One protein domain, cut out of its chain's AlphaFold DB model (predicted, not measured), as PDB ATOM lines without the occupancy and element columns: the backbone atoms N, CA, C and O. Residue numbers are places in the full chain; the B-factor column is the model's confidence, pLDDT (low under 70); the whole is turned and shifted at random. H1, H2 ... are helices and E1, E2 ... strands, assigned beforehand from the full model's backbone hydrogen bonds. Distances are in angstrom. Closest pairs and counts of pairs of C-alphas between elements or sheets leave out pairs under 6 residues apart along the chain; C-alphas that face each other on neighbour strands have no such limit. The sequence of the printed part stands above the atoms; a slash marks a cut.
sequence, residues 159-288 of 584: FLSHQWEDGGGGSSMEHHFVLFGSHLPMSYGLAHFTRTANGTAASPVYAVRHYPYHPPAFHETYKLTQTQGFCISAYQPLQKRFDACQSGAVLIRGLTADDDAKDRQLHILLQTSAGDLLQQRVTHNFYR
ATOM      1  N   PHE A 159     342.447 207.110 340.988       90.38
ATOM      2  CA  PHE A 159     343.691 206.836 340.287       90.38
ATOM      3  C   PHE A 159     344.813 207.739 340.787       90.38
ATOM      4  O   PHE A 159     344.613 208.910 341.120       90.38
ATOM      5  N   LEU A 160     345.999 207.147 340.814       95.44
ATOM      6  CA  LEU A 160     347.275 207.780 341.081       95.44
ATOM      7  C   LEU A 160     348.257 207.289 340.025       95.44
ATOM      8  O   LEU A 160     348.268 206.107 339.698       95.44
ATOM      9  N   SER A 161     349.074 208.188 339.495       95.56
ATOM     10  CA  SER A 161     350.147 207.835 338.575       95.56
ATOM     11  C   SER A 161     351.341 208.736 338.831       95.56
ATOM     12  O   SER A 161     351.223 209.962 338.842       95.56
ATOM     13  N   HIS A 162     352.492 208.119 339.076       95.56
ATOM     14  CA  HIS A 162     353.735 208.817 339.373       95.56
ATOM     15  C   HIS A 162     354.683 208.776 338.174       95.56
ATOM     16  O   HIS A 162     354.877 207.733 337.557       95.56
ATOM     17  N   GLN A 163     355.302 209.917 337.880       94.75
ATOM     18  CA  GLN A 163     356.448 210.028 336.981       94.75
ATOM     19  C   GLN A 163     357.527 210.894 337.621       94.75
ATOM     20  O   GLN A 163     357.266 211.705 338.512       94.75
ATOM     21  N   TRP A 164     358.765 210.728 337.176       93.19
ATOM     22  CA  TRP A 164     359.863 211.573 337.619       93.19
ATOM     23  C   TRP A 164     360.855 211.832 336.489       93.19
ATOM     24  O   TRP A 164     360.953 211.069 335.527       93.19
ATOM     25  N   GLU A 165     361.583 212.930 336.623       90.94
ATOM     26  CA  GLU A 165     362.575 213.395 335.666       90.94
ATOM     27  C   GLU A 165     363.811 213.894 336.406       90.94
ATOM     28  O   GLU A 165     363.697 214.519 337.460       90.94
ATOM     29  N   ASP A 166     364.995 213.661 335.850       88.88
ATOM     30  CA  ASP A 166     366.209 214.296 336.352       88.88
ATOM     31  C   ASP A 166     366.197 215.796 336.039       88.88
ATOM     32  O   ASP A 166     365.721 216.244 334.993       88.88
ATOM     33  N   GLY A 167     366.745 216.603 336.945       80.75
ATOM     34  CA  GLY A 167     366.865 218.057 336.817       80.75
ATOM     35  C   GLY A 167     367.666 218.491 335.594       80.75
ATOM     36  O   GLY A 167     367.481 219.604 335.107       80.75
ATOM     37  N   GLY A 168     368.441 217.583 334.997       77.69
ATOM     38  CA  GLY A 168     369.350 217.865 333.890       77.69
ATOM     39  C   GLY A 168     370.593 218.626 334.360       77.69
ATOM     40  O   GLY A 168     370.631 219.168 335.464       77.69
ATOM     41  N   GLY A 169     371.640 218.638 333.531       68.38
ATOM     42  CA  GLY A 169     372.810 219.500 333.743       68.38
ATOM     43  C   GLY A 169     373.620 219.225 335.017       68.38
ATOM     44  O   GLY A 169     374.027 220.166 335.687       68.38
ATOM     45  N   GLY A 170     373.829 217.958 335.393       74.19
ATOM     46  CA  GLY A 170     374.650 217.596 336.561       74.19
ATOM     47  C   GLY A 170     374.059 217.987 337.923       74.19
ATOM     48  O   GLY A 170     374.689 217.746 338.952       74.19
ATOM     49  N   SER A 171     372.853 218.562 337.952       80.50
ATOM     50  CA  SER A 171     372.130 218.843 339.187       80.50
ATOM     51  C   SER A 171     371.670 217.538 339.836       80.50
ATOM     52  O   SER A 171     371.082 216.684 339.178       80.50
ATOM     53  N   SER A 172     371.880 217.398 341.148       88.69
ATOM     54  CA  SER A 172     371.380 216.269 341.951       88.69
ATOM     55  C   SER A 172     369.878 216.364 342.269       88.69
ATOM     56  O   SER A 172     369.363 215.671 343.155       88.69
ATOM     57  N   MET A 173     369.185 217.276 341.589       90.75
ATOM     58  CA  MET A 173     367.769 217.550 341.740       90.75
ATOM     59  C   MET A 173     366.961 216.663 340.800       90.75
ATOM     60  O   MET A 173     367.227 216.599 339.609       90.75
ATOM     61  N   GLU A 174     365.927 216.027 341.325       92.88
ATOM     62  CA  GLU A 174     364.972 215.217 340.584       92.88
ATOM     63  C   GLU A 174     363.589 215.862 340.725       92.88
ATOM     64  O   GLU A 174     363.168 216.229 341.825       92.88
ATOM     65  N   HIS A 175     362.855 215.983 339.628       92.56
ATOM     66  CA  HIS A 175     361.472 216.444 339.614       92.56
ATOM     67  C   HIS A 175     360.540 215.241 339.670       92.56
ATOM     68  O   HIS A 175     360.689 214.283 338.921       92.56
ATOM     69  N   HIS A 176     359.561 215.288 340.559       94.88
ATOM     70  CA  HIS A 176     358.552 214.261 340.730       94.88
ATOM     71  C   HIS A 176     357.177 214.846 340.438       94.88
ATOM     72  O   HIS A 176     356.831 215.932 340.902       94.88
ATOM     73  N   PHE A 177     356.386 214.079 339.701       95.44
ATOM     74  CA  PHE A 177     355.049 214.427 339.265       95.44
ATOM     75  C   PHE A 177     354.084 213.330 339.676       95.44
ATOM     76  O   PHE A 177     354.329 212.152 339.423       95.44
ATOM     77  N   VAL A 178     352.983 213.714 340.307       96.50
ATOM     78  CA  VAL A 178     351.936 212.785 340.724       96.50
ATOM     79  C   VAL A 178     350.623 213.266 340.141       96.50
ATOM     80  O   VAL A 178     350.083 214.288 340.564       96.50
ATOM     81  N   LEU A 179     350.119 212.532 339.158       96.31
ATOM     82  CA  LEU A 179     348.761 212.674 338.666       96.31
ATOM     83  C   LEU A 179     347.825 211.960 339.637       96.31
ATOM     84  O   LEU A 179     348.058 210.807 339.996       96.31
ATOM     85  N   PHE A 180     346.760 212.633 340.040       95.62
ATOM     86  CA  PHE A 180     345.727 212.075 340.902       95.62
ATOM     87  C   PHE A 180     344.357 212.523 340.407       95.62
ATOM     88  O   PHE A 180     344.208 213.647 339.938       95.62
ATOM     89  N   GLY A 181     343.333 211.685 340.510       93.44
ATOM     90  CA  GLY A 181     341.990 212.108 340.116       93.44
ATOM     91  C   GLY A 181     340.902 211.095 340.404       93.44
ATOM     92  O   GLY A 181     341.163 209.999 340.892       93.44
ATOM     93  N   SER A 182     339.666 211.516 340.164       92.50
ATOM     94  CA  SER A 182     338.430 210.820 340.534       92.50
ATOM     95  C   SER A 182     337.658 210.334 339.308       92.50
ATOM     96  O   SER A 182     337.923 210.779 338.202       92.50
ATOM     97  N   HIS A 183     336.617 209.524 339.503       88.75
ATOM     98  CA  HIS A 183     335.732 209.116 338.406       88.75
ATOM     99  C   HIS A 183     334.938 210.254 337.767       88.75
ATOM    100  O   HIS A 183     334.406 210.067 336.671       88.75
ATOM    101  N   LEU A 184     334.818 211.415 338.419       88.88
ATOM    102  CA  LEU A 184     334.122 212.526 337.786       88.88
ATOM    103  C   LEU A 184     334.853 212.974 336.528       88.88
ATOM    104  O   LEU A 184     336.084 213.085 336.544       88.88
ATOM    105  N   PRO A 185     334.093 213.305 335.472       82.81
ATOM    106  CA  PRO A 185     334.650 213.934 334.296       82.81
ATOM    107  C   PRO A 185     335.510 215.117 334.717       82.81
ATOM    108  O   PRO A 185     335.081 216.004 335.457       82.81
ATOM    109  N   MET A 186     336.745 215.100 334.238       74.44
ATOM    110  CA  MET A 186     337.666 216.222 334.311       74.44
ATOM    111  C   MET A 186     338.081 216.639 335.722       74.44
ATOM    112  O   MET A 186     338.515 217.764 335.943       74.44
ATOM    113  N   SER A 187     337.994 215.712 336.675       89.38
ATOM    114  CA  SER A 187     338.362 215.934 338.069       89.38
ATOM    115  C   SER A 187     339.667 215.201 338.385       89.38
ATOM    116  O   SER A 187     339.679 214.146 339.025       89.38
ATOM    117  N   TYR A 188     340.776 215.776 337.918       92.50
ATOM    118  CA  TYR A 188     342.141 215.356 338.237       92.50
ATOM    119  C   TYR A 188     343.042 216.560 338.519       92.50
ATOM    120  O   TYR A 188     342.716 217.702 338.197       92.50
ATOM    121  N   GLY A 189     344.170 216.305 339.166       93.44
ATOM    122  CA  GLY A 189     345.210 217.274 339.455       93.44
ATOM    123  C   GLY A 189     346.595 216.656 339.305       93.44
ATOM    124  O   GLY A 189     346.763 215.437 339.271       93.44
ATOM    125  N   LEU A 190     347.588 217.524 339.195       94.88
ATOM    126  CA  LEU A 190     348.995 217.210 339.047       94.88
ATOM    127  C   LEU A 190     349.750 217.872 340.198       94.88
ATOM    128  O   LEU A 190     349.836 219.097 340.280       94.88
ATOM    129  N   ALA A 191     350.287 217.065 341.106       95.31
ATOM    130  CA  ALA A 191     351.181 217.534 342.154       95.31
ATOM    131  C   ALA A 191     352.631 217.449 341.675       95.31
ATOM    132  O   ALA A 191     353.025 216.479 341.023       95.31
ATOM    133  N   HIS A 192     353.425 218.457 342.029       94.38
ATOM    134  CA  HIS A 192     354.844 218.534 341.706       94.38
ATOM    135  C   HIS A 192     355.667 218.735 342.975       94.38
ATOM    136  O   HIS A 192     355.326 219.548 343.835       94.38
ATOM    137  N   PHE A 193     356.765 217.996 343.084       94.69
ATOM    138  CA  PHE A 193     357.774 218.211 344.110       94.69
ATOM    139  C   PHE A 193     359.149 217.828 343.600       94.69
ATOM    140  O   PHE A 193     359.308 217.192 342.560       94.69
ATOM    141  N   THR A 194     360.162 218.230 344.346       93.88
ATOM    142  CA  THR A 194     361.554 218.059 343.965       93.88
ATOM    143  C   THR A 194     362.280 217.291 345.047       93.88
ATOM    144  O   THR A 194     362.097 217.576 346.232       93.88
ATOM    145  N   ARG A 195     363.105 216.330 344.647       93.62
ATOM    146  CA  ARG A 195     364.019 215.601 345.522       93.62
ATOM    147  C   ARG A 195     365.430 216.083 345.225       93.62
ATOM    148  O   ARG A 195     365.856 216.040 344.084       93.62
ATOM    149  N   THR A 196     366.151 216.536 346.237       92.44
ATOM    150  CA  THR A 196     367.557 216.941 346.107       92.44
ATOM    151  C   THR A 196     368.411 215.972 346.907       92.44
ATOM    152  O   THR A 196     368.167 215.746 348.097       92.44
ATOM    153  N   ALA A 197     369.370 215.322 346.244       87.62
ATOM    154  CA  ALA A 197     370.350 214.516 346.956       87.62
ATOM    155  C   ALA A 197     371.384 215.461 347.573       87.62
ATOM    156  O   ALA A 197     372.112 216.155 346.856       87.62
ATOM    157  N   ASN A 198     371.429 215.505 348.904       78.94
ATOM    158  CA  ASN A 198     372.479 216.220 349.611       78.94
ATOM    159  C   ASN A 198     373.793 215.452 349.419       78.94
ATOM    160  O   ASN A 198     373.844 214.242 349.621       78.94
ATOM    161  N   GLY A 199     374.851 216.151 349.002       66.00
ATOM    162  CA  GLY A 199     376.177 215.555 348.782       66.00
ATOM    163  C   GLY A 199     376.869 215.074 350.066       66.00
ATOM    164  O   GLY A 199     377.870 214.369 350.003       66.00
ATOM    165  N   THR A 200     376.337 215.429 351.235       61.50
ATOM    166  CA  THR A 200     376.695 214.840 352.528       61.50
ATOM    167  C   THR A 200     375.689 213.739 352.852       61.50
ATOM    168  O   THR A 200     374.514 213.898 352.550       61.50
ATOM    169  N   ALA A 201     376.129 212.637 353.469       57.94
ATOM    170  CA  ALA A 201     375.390 211.381 353.709       57.94
ATOM    171  C   ALA A 201     374.031 211.473 354.464       57.94
ATOM    172  O   ALA A 201     373.481 210.459 354.888       57.94
ATOM    173  N   ALA A 202     373.483 212.672 354.653       65.88
ATOM    174  CA  ALA A 202     372.141 212.922 355.138       65.88
ATOM    175  C   ALA A 202     371.074 212.546 354.092       65.88
ATOM    176  O   ALA A 202     371.275 212.620 352.880       65.88
ATOM    177  N   SER A 203     369.902 212.150 354.589       81.81
ATOM    178  CA  SER A 203     368.733 211.787 353.788       81.81
ATOM    179  C   SER A 203     368.391 212.836 352.717       81.81
ATOM    180  O   SER A 203     368.486 214.031 353.005       81.81
ATOM    181  N   PRO A 204     367.927 212.419 351.522       90.19
ATOM    182  CA  PRO A 204     367.509 213.347 350.474       90.19
ATOM    183  C   PRO A 204     366.413 214.297 350.972       90.19
ATOM    184  O   PRO A 204     365.525 213.888 351.724       90.19
ATOM    185  N   VAL A 205     366.467 215.555 350.529       90.81
ATOM    186  CA  VAL A 205     365.498 216.592 350.904       90.81
ATOM    187  C   VAL A 205     364.395 216.651 349.857       90.81
ATOM    188  O   VAL A 205     364.664 216.752 348.659       90.81
ATOM    189  N   TYR A 206     363.149 216.601 350.320       93.19
ATOM    190  CA  TYR A 206     361.954 216.701 349.490       93.19
ATOM    191  C   TYR A 206     361.306 218.061 349.721       93.19
ATOM    192  O   TYR A 206     361.038 218.432 350.861       93.19
ATOM    193  N   ALA A 207     361.056 218.799 348.645       91.44
ATOM    194  CA  ALA A 207     360.494 220.142 348.712       91.44
ATOM    195  C   ALA A 207     359.380 220.326 347.682       91.44
ATOM    196  O   ALA A 207     359.469 219.843 346.553       91.44
ATOM    197  N   VAL A 208     358.337 221.050 348.074       89.62
ATOM    198  CA  VAL A 208     357.232 221.453 347.200       89.62
ATOM    199  C   VAL A 208     357.441 222.907 346.812       89.62
ATOM    200  O   VAL A 208     357.697 223.737 347.680       89.62
ATOM    201  N   ARG A 209     357.318 223.219 345.520       77.88
ATOM    202  CA  ARG A 209     357.364 224.606 345.030       77.88
ATOM    203  C   ARG A 209     355.978 225.197 344.792       77.88
ATOM    204  O   ARG A 209     355.773 226.381 345.026       77.88
ATOM    205  N   HIS A 210     355.030 224.373 344.350       81.12
ATOM    206  CA  HIS A 210     353.710 224.828 343.930       81.12
ATOM    207  C   HIS A 210     352.605 223.949 344.513       81.12
ATOM    208  O   HIS A 210     352.797 222.757 344.764       81.12
ATOM    209  N   TYR A 211     351.429 224.545 344.700       86.00
ATOM    210  CA  TYR A 211     350.217 223.797 345.013       86.00
ATOM    211  C   TYR A 211     349.853 222.846 343.866       86.00
ATOM    212  O   TYR A 211     350.247 223.096 342.722       86.00
ATOM    213  N   PRO A 212     349.093 221.771 344.145       89.44
ATOM    214  CA  PRO A 212     348.611 220.888 343.096       89.44
ATOM    215  C   PRO A 212     347.898 221.673 341.995       89.44
ATOM    216  O   PRO A 212     346.964 222.433 342.249       89.44
ATOM    217  N   TYR A 213     348.368 221.489 340.770       90.44
ATOM    218  CA  TYR A 213     347.827 222.130 339.585       90.44
ATOM    219  C   TYR A 213     346.643 221.322 339.060       90.44
ATOM    220  O   TYR A 213     346.715 220.100 338.988       90.44
ATOM    221  N   HIS A 214     345.563 221.982 338.658       90.81
ATOM    222  CA  HIS A 214     344.437 221.339 337.984       90.81
ATOM    223  C   HIS A 214     344.490 221.706 336.499       90.81
ATOM    224  O   HIS A 214     344.201 222.856 336.165       90.81
ATOM    225  N   PRO A 215     344.900 220.778 335.613       87.12
ATOM    226  CA  PRO A 215     344.940 221.057 334.186       87.12
ATOM    227  C   PRO A 215     343.556 221.455 333.656       87.12
ATOM    228  O   PRO A 215     342.554 220.940 334.162       87.12
ATOM    229  N   PRO A 216     343.487 222.319 332.624       86.25
ATOM    230  CA  PRO A 216     342.240 222.645 331.955       86.25
ATOM    231  C   PRO A 216     341.542 221.382 331.499       86.25
ATOM    232  O   PRO A 216     342.189 220.401 331.105       86.25
ATOM    233  N   ALA A 217     340.217 221.425 331.507       83.19
ATOM    234  CA  ALA A 217     339.468 220.258 331.119       83.19
ATOM    235  C   ALA A 217     339.726 219.887 329.636       83.19
ATOM    236  O   ALA A 217     340.055 220.746 328.822       83.19
ATOM    237  N   PHE A 218     339.527 218.628 329.228       82.06
ATOM    238  CA  PHE A 218     339.600 218.187 327.836       82.06
ATOM    239  C   PHE A 218     338.591 218.958 327.002       82.06
ATOM    240  O   PHE A 218     338.933 219.423 325.926       82.06
ATOM    241  N   HIS A 219     337.390 219.181 327.538       82.69
ATOM    242  CA  HIS A 219     336.384 220.034 326.909       82.69
ATOM    243  C   HIS A 219     336.846 221.486 326.742       82.69
ATOM    244  O   HIS A 219     336.593 222.102 325.712       82.69
ATOM    245  N   GLU A 220     337.545 222.045 327.730       86.12
ATOM    246  CA  GLU A 220     338.087 223.409 327.654       86.12
ATOM    247  C   GLU A 220     339.235 223.497 326.651       86.12
ATOM    248  O   GLU A 220     339.258 224.395 325.818       86.12
ATOM    249  N   THR A 221     340.143 222.522 326.676       83.56
ATOM    250  CA  THR A 221     341.254 222.398 325.725       83.56
ATOM    251  C   THR A 221     340.721 222.203 324.305       83.56
ATOM    252  O   THR A 221     341.209 222.809 323.354       83.56
ATOM    253  N   TYR A 222     339.668 221.403 324.153       83.25
ATOM    254  CA  TYR A 222     338.966 221.195 322.895       83.25
ATOM    255  C   TYR A 222     338.319 222.492 322.390       83.25
ATOM    256  O   TYR A 222     338.539 222.884 321.249       83.25
ATOM    257  N   LYS A 223     337.592 223.222 323.243       85.62
ATOM    258  CA  LYS A 223     337.037 224.537 322.890       85.62
ATOM    259  C   LYS A 223     338.122 225.541 322.517       85.62
ATOM    260  O   LYS A 223     337.962 226.258 321.538       85.62
ATOM    261  N   LEU A 224     339.224 225.581 323.261       84.94
ATOM    262  CA  LEU A 224     340.337 226.485 322.983       84.94
ATOM    263  C   LEU A 224     340.962 226.175 321.619       84.94
ATOM    264  O   LEU A 224     341.071 227.059 320.772       84.94
ATOM    265  N   THR A 225     341.291 224.908 321.368       81.75
ATOM    266  CA  THR A 225     341.831 224.470 320.072       81.75
ATOM    267  C   THR A 225     340.850 224.724 318.930       81.75
ATOM    268  O   THR A 225     341.271 225.121 317.846       81.75
ATOM    269  N   GLN A 226     339.544 224.596 319.178       83.56
ATOM    270  CA  GLN A 226     338.505 224.949 318.217       83.56
ATOM    271  C   GLN A 226     338.510 226.450 317.911       83.56
ATOM    272  O   GLN A 226     338.519 226.834 316.745       83.56
ATOM    273  N   THR A 227     338.538 227.308 318.937       83.19
ATOM    274  CA  THR A 227     338.577 228.770 318.754       83.19
ATOM    275  C   THR A 227     339.841 229.242 318.044       83.19
ATOM    276  O   THR A 227     339.802 230.225 317.316       83.19
ATOM    277  N   GLN A 228     340.943 228.510 318.202       83.69
ATOM    278  CA  GLN A 228     342.207 228.766 317.515       83.69
ATOM    279  C   GLN A 228     342.254 228.187 316.089       83.69
ATOM    280  O   GLN A 228     343.248 228.362 315.393       83.69
ATOM    281  N   GLY A 229     341.205 227.490 315.640       79.56
ATOM    282  CA  GLY A 229     341.140 226.895 314.303       79.56
ATOM    283  C   GLY A 229     341.939 225.598 314.139       79.56
ATOM    284  O   GLY A 229     342.070 225.108 313.021       79.56
ATOM    285  N   PHE A 230     342.441 225.007 315.227       74.31
ATOM    286  CA  PHE A 230     343.181 223.741 315.188       74.31
ATOM    287  C   PHE A 230     342.275 222.509 315.087       74.31
ATOM    288  O   PHE A 230     342.748 221.430 314.732       74.31
ATOM    289  N   CYS A 231     340.980 222.631 315.398       74.19
ATOM    290  CA  CYS A 231     340.036 221.529 315.254       74.19
ATOM    291  C   CYS A 231     338.638 221.983 314.806       74.19
ATOM    292  O   CYS A 231     338.189 223.097 315.074       74.19
ATOM    293  N   ILE A 232     337.938 221.089 314.105       78.31
ATOM    294  CA  ILE A 232     336.557 221.298 313.653       78.31
ATOM    295  C   ILE A 232     335.603 220.990 314.814       78.31
ATOM    296  O   ILE A 232     335.890 220.124 315.646       78.31
ATOM    297  N   SER A 233     334.444 221.661 314.852       75.44
ATOM    298  CA  SER A 233     333.362 221.316 315.781       75.44
ATOM    299  C   SER A 233     332.984 219.842 315.641       75.44
ATOM    300  O   SER A 233     332.484 219.410 314.604       75.44
ATOM    301  N   ALA A 234     333.173 219.079 316.707       69.44
ATOM    302  CA  ALA A 234     332.754 217.704 316.804       69.44
ATOM    303  C   ALA A 234     331.226 217.669 316.824       69.44
ATOM    304  O   ALA A 234     330.569 218.572 317.356       69.44
ATOM    305  N   TYR A 235     330.660 216.619 316.234       70.81
ATOM    306  CA  TYR A 235     329.223 216.381 316.271       70.81
ATOM    307  C   TYR A 235     328.754 216.243 317.731       70.81
ATOM    308  O   TYR A 235     329.474 215.701 318.572       70.81
ATOM    309  N   GLN A 236     327.546 216.722 318.045       71.25
ATOM    310  CA  GLN A 236     327.016 216.821 319.416       71.25
ATOM    311  C   GLN A 236     327.165 215.542 320.281       71.25
ATOM    312  O   GLN A 236     327.462 215.665 321.470       71.25
ATOM    313  N   PRO A 237     327.018 214.313 319.748       72.44
ATOM    314  CA  PRO A 237     327.258 213.083 320.500       72.44
ATOM    315  C   PRO A 237     328.703 212.921 320.974       72.44
ATOM    316  O   PRO A 237     328.904 212.437 322.078       72.44
ATOM    317  N   LEU A 238     329.700 213.349 320.192       71.00
ATOM    318  CA  LEU A 238     331.107 213.290 320.603       71.00
ATOM    319  C   LEU A 238     331.397 214.281 321.731       71.00
ATOM    320  O   LEU A 238     332.137 213.952 322.649       71.00
ATOM    321  N   GLN A 239     330.757 215.454 321.715       75.12
ATOM    322  CA  GLN A 239     330.899 216.429 322.800       75.12
ATOM    323  C   GLN A 239     330.409 215.864 324.139       75.12
ATOM    324  O   GLN A 239     331.084 216.025 325.148       75.12
ATOM    325  N   LYS A 240     329.294 215.120 324.139       82.62
ATOM    326  CA  LYS A 240     328.775 214.455 325.347       82.62
ATOM    327  C   LYS A 240     329.721 213.387 325.909       82.62
ATOM    328  O   LYS A 240     329.610 213.045 327.079       82.62
ATOM    329  N   ARG A 241     330.643 212.849 325.101       82.56
ATOM    330  CA  ARG A 241     331.612 211.839 325.563       82.56
ATOM    331  C   ARG A 241     332.741 212.446 326.393       82.56
ATOM    332  O   ARG A 241     333.337 211.727 327.186       82.56
ATOM    333  N   PHE A 242     332.983 213.757 326.302       80.56
ATOM    334  CA  PHE A 242     333.894 214.444 327.229       80.56
ATOM    335  C   PHE A 242     333.340 214.519 328.656       80.56
ATOM    336  O   PHE A 242     334.117 214.593 329.605       80.56
ATOM    337  N   ASP A 243     332.016 214.437 328.807       84.69
ATOM    338  CA  ASP A 243     331.331 214.386 330.101       84.69
ATOM    339  C   ASP A 243     331.183 212.946 330.627       84.69
ATOM    340  O   ASP A 243     330.518 212.713 331.637       84.69
ATOM    341  N   ALA A 244     331.776 211.955 329.952       86.62
ATOM    342  CA  ALA A 244     331.800 210.586 330.442       86.62
ATOM    343  C   ALA A 244     332.723 210.462 331.663       86.62
ATOM    344  O   ALA A 244     333.771 211.110 331.751       86.62
ATOM    345  N   CYS A 245     332.337 209.602 332.609       86.88
ATOM    346  CA  CYS A 245     333.133 209.334 333.801       86.88
ATOM    347  C   CYS A 245     334.525 208.819 333.427       86.88
ATOM    348  O   CYS A 245     334.714 208.138 332.421       86.88
ATOM    349  N   GLN A 246     335.507 209.112 334.264       88.50
ATOM    350  CA  GLN A 246     336.882 208.673 334.079       88.50
ATOM    351  C   GLN A 246     337.031 207.251 334.618       88.50
ATOM    352  O   GLN A 246     336.739 206.994 335.788       88.50
ATOM    353  N   SER A 247     337.467 206.312 333.778       88.00
ATOM    354  CA  SER A 247     337.743 204.934 334.200       88.00
ATOM    355  C   SER A 247     339.186 204.759 334.671       88.00
ATOM    356  O   SER A 247     339.451 203.913 335.520       88.00
ATOM    357  N   GLY A 248     340.111 205.579 334.172       88.75
ATOM    358  CA  GLY A 248     341.502 205.580 334.608       88.75
ATOM    359  C   GLY A 248     342.302 206.708 333.975       88.75
ATOM    360  O   GLY A 248     341.920 207.245 332.935       88.75
ATOM    361  N   ALA A 249     343.418 207.062 334.602       90.88
ATOM    362  CA  ALA A 249     344.364 208.018 334.051       90.88
ATOM    363  C   ALA A 249     345.795 207.565 334.334       90.88
ATOM    364  O   ALA A 249     346.083 207.027 335.404       90.88
ATOM    365  N   VAL A 250     346.691 207.815 333.386       93.69
ATOM    366  CA  VAL A 250     348.119 207.548 333.531       93.69
ATOM    367  C   VAL A 250     348.918 208.754 333.063       93.69
ATOM    368  O   VAL A 250     348.595 209.394 332.061       93.69
ATOM    369  N   LEU A 251     349.962 209.069 333.818       94.12
ATOM    370  CA  LEU A 251     350.948 210.070 333.463       94.12
ATOM    371  C   LEU A 251     352.113 209.368 332.773       94.12
ATOM    372  O   LEU A 251     352.671 208.409 333.306       94.12
ATOM    373  N   ILE A 252     352.484 209.847 331.594       93.31
ATOM    374  CA  ILE A 252     353.575 209.304 330.790       93.31
ATOM    375  C   ILE A 252     354.555 210.421 330.481       93.31
ATOM    376  O   ILE A 252     354.164 211.535 330.137       93.31
ATOM    377  N   ARG A 253     355.842 210.115 330.586       90.00
ATOM    378  CA  ARG A 253     356.904 211.018 330.158       90.00
ATOM    379  C   ARG A 253     357.076 210.944 328.641       90.00
ATOM    380  O   ARG A 253     357.193 209.851 328.089       90.00
ATOM    381  N   GLY A 254     357.098 212.094 327.974       82.69
ATOM    382  CA  GLY A 254     357.455 212.186 326.562       82.69
ATOM    383  C   GLY A 254     358.928 211.830 326.376       82.69
ATOM    384  O   GLY A 254     359.801 212.460 326.966       82.69
ATOM    385  N   LEU A 255     359.202 210.797 325.581       69.38
ATOM    386  CA  LEU A 255     360.550 210.412 325.169       69.38
ATOM    387  C   LEU A 255     360.799 211.017 323.784       69.38
ATOM    388  O   LEU A 255     360.617 210.342 322.773       69.38
ATOM    389  N   THR A 256     361.135 212.301 323.707       64.19
ATOM    390  CA  THR A 256     361.655 212.858 322.452       64.19
ATOM    391  C   THR A 256     363.122 212.460 322.342       64.19
ATOM    392  O   THR A 256     363.911 212.753 323.233       64.19
ATOM    393  N   ALA A 257     363.460 211.712 321.288       58.19
ATOM    394  CA  ALA A 257     364.817 211.212 321.043       58.19
ATOM    395  C   ALA A 257     365.818 212.335 320.727       58.19
ATOM    396  O   ALA A 257     367.018 212.149 320.909       58.19
ATOM    397  N   ASP A 258     365.315 213.492 320.294       59.56
ATOM    398  CA  ASP A 258     366.104 214.705 320.169       59.56
ATOM    399  C   ASP A 258     366.165 215.376 321.540       59.56
ATOM    400  O   ASP A 258     365.184 215.939 322.033       59.56
ATOM    401  N   ASP A 259     367.339 215.267 322.156       53.31
ATOM    402  CA  ASP A 259     367.741 215.802 323.463       53.31
ATOM    403  C   ASP A 259     367.824 217.345 323.467       53.31
ATOM    404  O   ASP A 259     368.588 217.962 324.213       53.31
ATOM    405  N   ASP A 260     367.029 217.995 322.613       59.53
ATOM    406  CA  ASP A 260     366.787 219.422 322.686       59.53
ATOM    407  C   ASP A 260     365.987 219.664 323.966       59.53
ATOM    408  O   ASP A 260     364.758 219.592 324.012       59.53
ATOM    409  N   ALA A 261     366.733 219.964 325.031       58.69
ATOM    410  CA  ALA A 261     366.302 220.211 326.406       58.69
ATOM    411  C   ALA A 261     365.199 221.279 326.582       58.69
ATOM    412  O   ALA A 261     364.854 221.628 327.712       58.69
ATOM    413  N   LYS A 262     364.664 221.829 325.490       60.19
ATOM    414  CA  LYS A 262     363.697 222.920 325.476       60.19
ATOM    415  C   LYS A 262     362.274 222.472 325.802       60.19
ATOM    416  O   LYS A 262     361.565 223.250 326.428       60.19
ATOM    417  N   ASP A 263     361.897 221.220 325.529       65.25
ATOM    418  CA  ASP A 263     360.507 220.781 325.706       65.25
ATOM    419  C   ASP A 263     360.380 219.491 326.536       65.25
ATOM    420  O   ASP A 263     360.063 218.418 326.020       65.25
ATOM    421  N   ARG A 264     360.544 219.590 327.861       78.06
ATOM    422  CA  ARG A 264     360.141 218.503 328.770       78.06
ATOM    423  C   ARG A 264     358.620 218.371 328.766       78.06
ATOM    424  O   ARG A 264     357.893 219.262 329.218       78.06
ATOM    425  N   GLN A 265     358.137 217.266 328.209       86.44
ATOM    426  CA  GLN A 265     356.716 217.024 327.987       86.44
ATOM    427  C   GLN A 265     356.220 215.869 328.849       86.44
ATOM    428  O   GLN A 265     356.771 214.770 328.841       86.44
ATOM    429  N   LEU A 266     355.115 216.113 329.544       90.94
ATOM    430  CA  LEU A 266     354.319 215.083 330.187       90.94
ATOM    431  C   LEU A 266     353.037 214.883 329.386       90.94
ATOM    432  O   LEU A 266     352.432 215.836 328.896       90.94
ATOM    433  N   HIS A 267     352.595 213.642 329.269       91.56
ATOM    434  CA  HIS A 267     351.338 213.280 328.635       91.56
ATOM    435  C   HIS A 267     350.416 212.664 329.675       91.56
ATOM    436  O   HIS A 267     350.760 211.679 330.324       91.56
ATOM    437  N   ILE A 268     349.229 213.237 329.814       92.44
ATOM    438  CA  ILE A 268     348.133 212.640 330.564       92.44
ATOM    439  C   ILE A 268     347.316 211.837 329.561       92.44
ATOM    440  O   ILE A 268     346.734 212.411 328.639       92.44
ATOM    441  N   LEU A 269     347.287 210.519 329.732       92.31
ATOM    442  CA  LEU A 269     346.350 209.656 329.025       92.31
ATOM    443  C   LEU A 269     345.184 209.353 329.951       92.31
ATOM    444  O   LEU A 269     345.373 208.820 331.044       92.31
ATOM    445  N   LEU A 270     343.985 209.694 329.508       90.69
ATOM    446  CA  LEU A 270     342.750 209.499 330.241       90.69
ATOM    447  C   LEU A 270     341.861 208.528 329.478       90.69
ATOM    448  O   LEU A 270     341.577 208.740 328.301       90.69
ATOM    449  N   GLN A 271     341.383 207.499 330.167       91.25
ATOM    450  CA  GLN A 271     340.362 206.606 329.653       91.25
ATOM    451  C   GLN A 271     338.996 207.003 330.217       91.25
ATOM    452  O   GLN A 271     338.839 207.182 331.430       91.25
ATOM    453  N   THR A 272     338.004 207.148 329.343       89.50
ATOM    454  CA  THR A 272     336.614 207.390 329.745       89.50
ATOM    455  C   THR A 272     335.845 206.078 329.884       89.50
ATOM    456  O   THR A 272     336.206 205.049 329.312       89.50
ATOM    457  N   SER A 273     334.717 206.113 330.592       87.75
ATOM    458  CA  SER A 273     333.792 204.985 330.733       87.75
ATOM    459  C   SER A 273     333.175 204.552 329.402       87.75
ATOM    460  O   SER A 273     332.686 203.434 329.293       87.75
ATOM    461  N   ALA A 274     333.201 205.423 328.388       85.69
ATOM    462  CA  ALA A 274     332.786 205.105 327.026       85.69
ATOM    463  C   ALA A 274     333.899 204.427 326.204       85.69
ATOM    464  O   ALA A 274     333.724 204.236 325.001       85.69
ATOM    465  N   GLY A 275     335.046 204.120 326.820       85.69
ATOM    466  CA  GLY A 275     336.199 203.502 326.172       85.69
ATOM    467  C   GLY A 275     337.068 204.465 325.362       85.69
ATOM    468  O   GLY A 275     337.983 204.004 324.685       85.69
ATOM    469  N   ASP A 276     336.818 205.778 325.417       86.75
ATOM    470  CA  ASP A 276     337.671 206.745 324.720       86.75
ATOM    471  C   ASP A 276     339.007 206.905 325.421       86.75
ATOM    472  O   ASP A 276     339.075 206.921 326.650       86.75
ATOM    473  N   LEU A 277     340.052 207.098 324.622       89.62
ATOM    474  CA  LEU A 277     341.379 207.471 325.088       89.62
ATOM    475  C   LEU A 277     341.652 208.916 324.685       89.62
ATOM    476  O   LEU A 277     341.738 209.242 323.502       89.62
ATOM    477  N   LEU A 278     341.777 209.780 325.685       87.12
ATOM    478  CA  LEU A 278     342.070 211.194 325.523       87.12
ATOM    479  C   LEU A 278     343.518 211.455 325.938       87.12
ATOM    480  O   LEU A 278     343.961 210.991 326.987       87.12
ATOM    481  N   GLN A 279     344.254 212.211 325.125       90.00
ATOM    482  CA  GLN A 279     345.640 212.590 325.399       90.00
ATOM    483  C   GLN A 279     345.741 214.100 325.592       90.00
ATOM    484  O   GLN A 279     345.408 214.868 324.693       90.00
ATOM    485  N   GLN A 280     346.245 214.526 326.747       88.00
ATOM    486  CA  GLN A 280     346.578 215.921 327.022       88.00
ATOM    487  C   GLN A 280     348.087 216.047 327.205       88.00
ATOM    488  O   GLN A 280     348.686 215.343 328.016       88.00
ATOM    489  N   ARG A 281     348.711 216.948 326.446       88.62
ATOM    490  CA  ARG A 281     350.123 217.303 326.608       88.62
ATOM    491  C   ARG A 281     350.242 218.428 327.632       88.62
ATOM    492  O   ARG A 281     349.547 219.435 327.531       88.62
ATOM    493  N   VAL A 282     351.146 218.257 328.585       87.75
ATOM    494  CA  VAL A 282     351.500 219.230 329.615       87.75
ATOM    495  C   VAL A 282     352.978 219.556 329.454       87.75
ATOM    496  O   VAL A 282     353.846 218.710 329.668       87.75
ATOM    497  N   THR A 283     353.263 220.787 329.048       87.25
ATOM    498  CA  THR A 283     354.614 221.349 329.049       87.25
ATOM    499  C   THR A 283     354.846 222.077 330.363       87.25
ATOM    500  O   THR A 283     353.945 222.726 330.895       87.25
ATOM    501  N   HIS A 284     356.051 221.961 330.905       83.38
ATOM    502  CA  HIS A 284     356.433 222.657 332.123       83.38
ATOM    503  C   HIS A 284     357.811 223.288 331.943       83.38
ATOM    504  O   HIS A 284     358.689 222.716 331.304       83.38
ATOM    505  N   ASN A 285     358.002 224.476 332.514       81.62
ATOM    506  CA  ASN A 285     359.287 225.161 332.516       81.62
ATOM    507  C   ASN A 285     359.535 225.749 333.909       81.62
ATOM    508  O   ASN A 285     359.073 226.843 334.219       81.62
ATOM    509  N   PHE A 286     360.244 225.000 334.755       75.00
ATOM    510  CA  PHE A 286     360.571 225.422 336.124       75.00
ATOM    511  C   PHE A 286     361.719 226.431 336.202       75.00
ATOM    512  O   PHE A 286     361.967 226.977 337.273       75.00
ATOM    513  N   TYR A 287     362.437 226.643 335.099       69.94
ATOM    514  CA  TYR A 287     363.587 227.547 335.023       69.94
ATOM    515  C   TYR A 287     363.197 228.942 334.515       69.94
ATOM    516  O   TYR A 287     364.034 229.838 334.444       69.94
ATOM    517  N   ARG A 288     361.918 229.141 334.175       60.12
ATOM    518  CA  ARG A 288     361.400 230.388 333.604       60.12
ATOM    519  C   ARG A 288     361.418 231.567 334.582       60.12
ATOM    520  O   ARG A 288     361.403 232.710 334.136       60.12
TER     521      ARG A 288
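This is residues 159 to 288 of the 584 residues of an uncharacterized protein of Anopheles maculatus (UniProt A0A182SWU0). Two antiparallel sheets, E1 to E4 and E5 to E7, lie partly face to face as a loose sandwich, close together along E1 and E5 and open on the side of E4 and E7. The two short helices, H1 and H2, lie at one end of the long axis, and the tip of the E3 to E4 hairpin makes the other end. The printed part has 130 residues, with the named elements in the order E1 E2 E3 E4 H1 H2 E5 E6 E7, and its class is mixed, helices and strands. It is only just loose, close to compact, with a radius of gyration of the C-alphas of 17.2 A, and spans 60 by 30 by 24 A.

The larger sheet is a meander, each strand the antiparallel neighbour of the one before: E1, residues 159 to 166; E2, 173 to 181; E3, 188 to 196; and E4, 205 to 207. It is twisted, with C-alphas up to 4.7 A off its best plane. N 163 and O 177 of E1 and E2 are 2.9 A apart, within hydrogen-bond range, as are N 178 and O 191 of E2 and E3, 2.9 A, and N 196 and O 205 of E3 and E4, 2.9 A. The second sheet is also a meander: E5, residues 246 to 253; E6, 265 to 272; and E7, 277 to 283. N 250 and O 269 of E5 and E6 are 2.9 A apart, and N 268 and O 280 of E6 and E7 2.8 A, both within range. The sheets form a sandwich, two sheets face to face, with strands at 21 degrees and best planes 28 degrees apart. The closest C-alphas of E1 and E5 are those of Ser 161 and Val 250, 5.4 A. E4 and E7 are apart. H1, residues 218 to 227, only grazes the second sheet with its residues 218 to 221; the closest C-alphas of H1 and E7 are those of Phe 218 and Gln 280, 7.4 A. H2, residues 236 to 241, is close to H1 but not clearly touching, with the C-alphas of His 219 and Gln 239 at 7.7 A. Every O i to N i+4 pair in H1 is within hydrogen-bond range; in H2 it is 1 of 2.

E1 begins at C-alpha 159, (343.691, 206.836, 340.287), and measures 24.0 A; E2 measures 26.4 A, E3 26.7 A and E4 6.5 A. H1 is 14.0 A long, and H2 9.2 A. E5 measures 20.5 A, E6 22.4 A and E7 19.6 A, ending at C-alpha 283, (354.614, 221.349, 329.049).

The two C-alphas farthest apart, those of Thr 200 and Tyr 235, are 59.8 A apart. The printed part has no cut, and the link E5 to E6, 11 residues, is long. The mean pLDDT of the printed part is 83.7; it is under 70 at residues 169, 199 to 202, 234, 255 to 263 and 287 to 288.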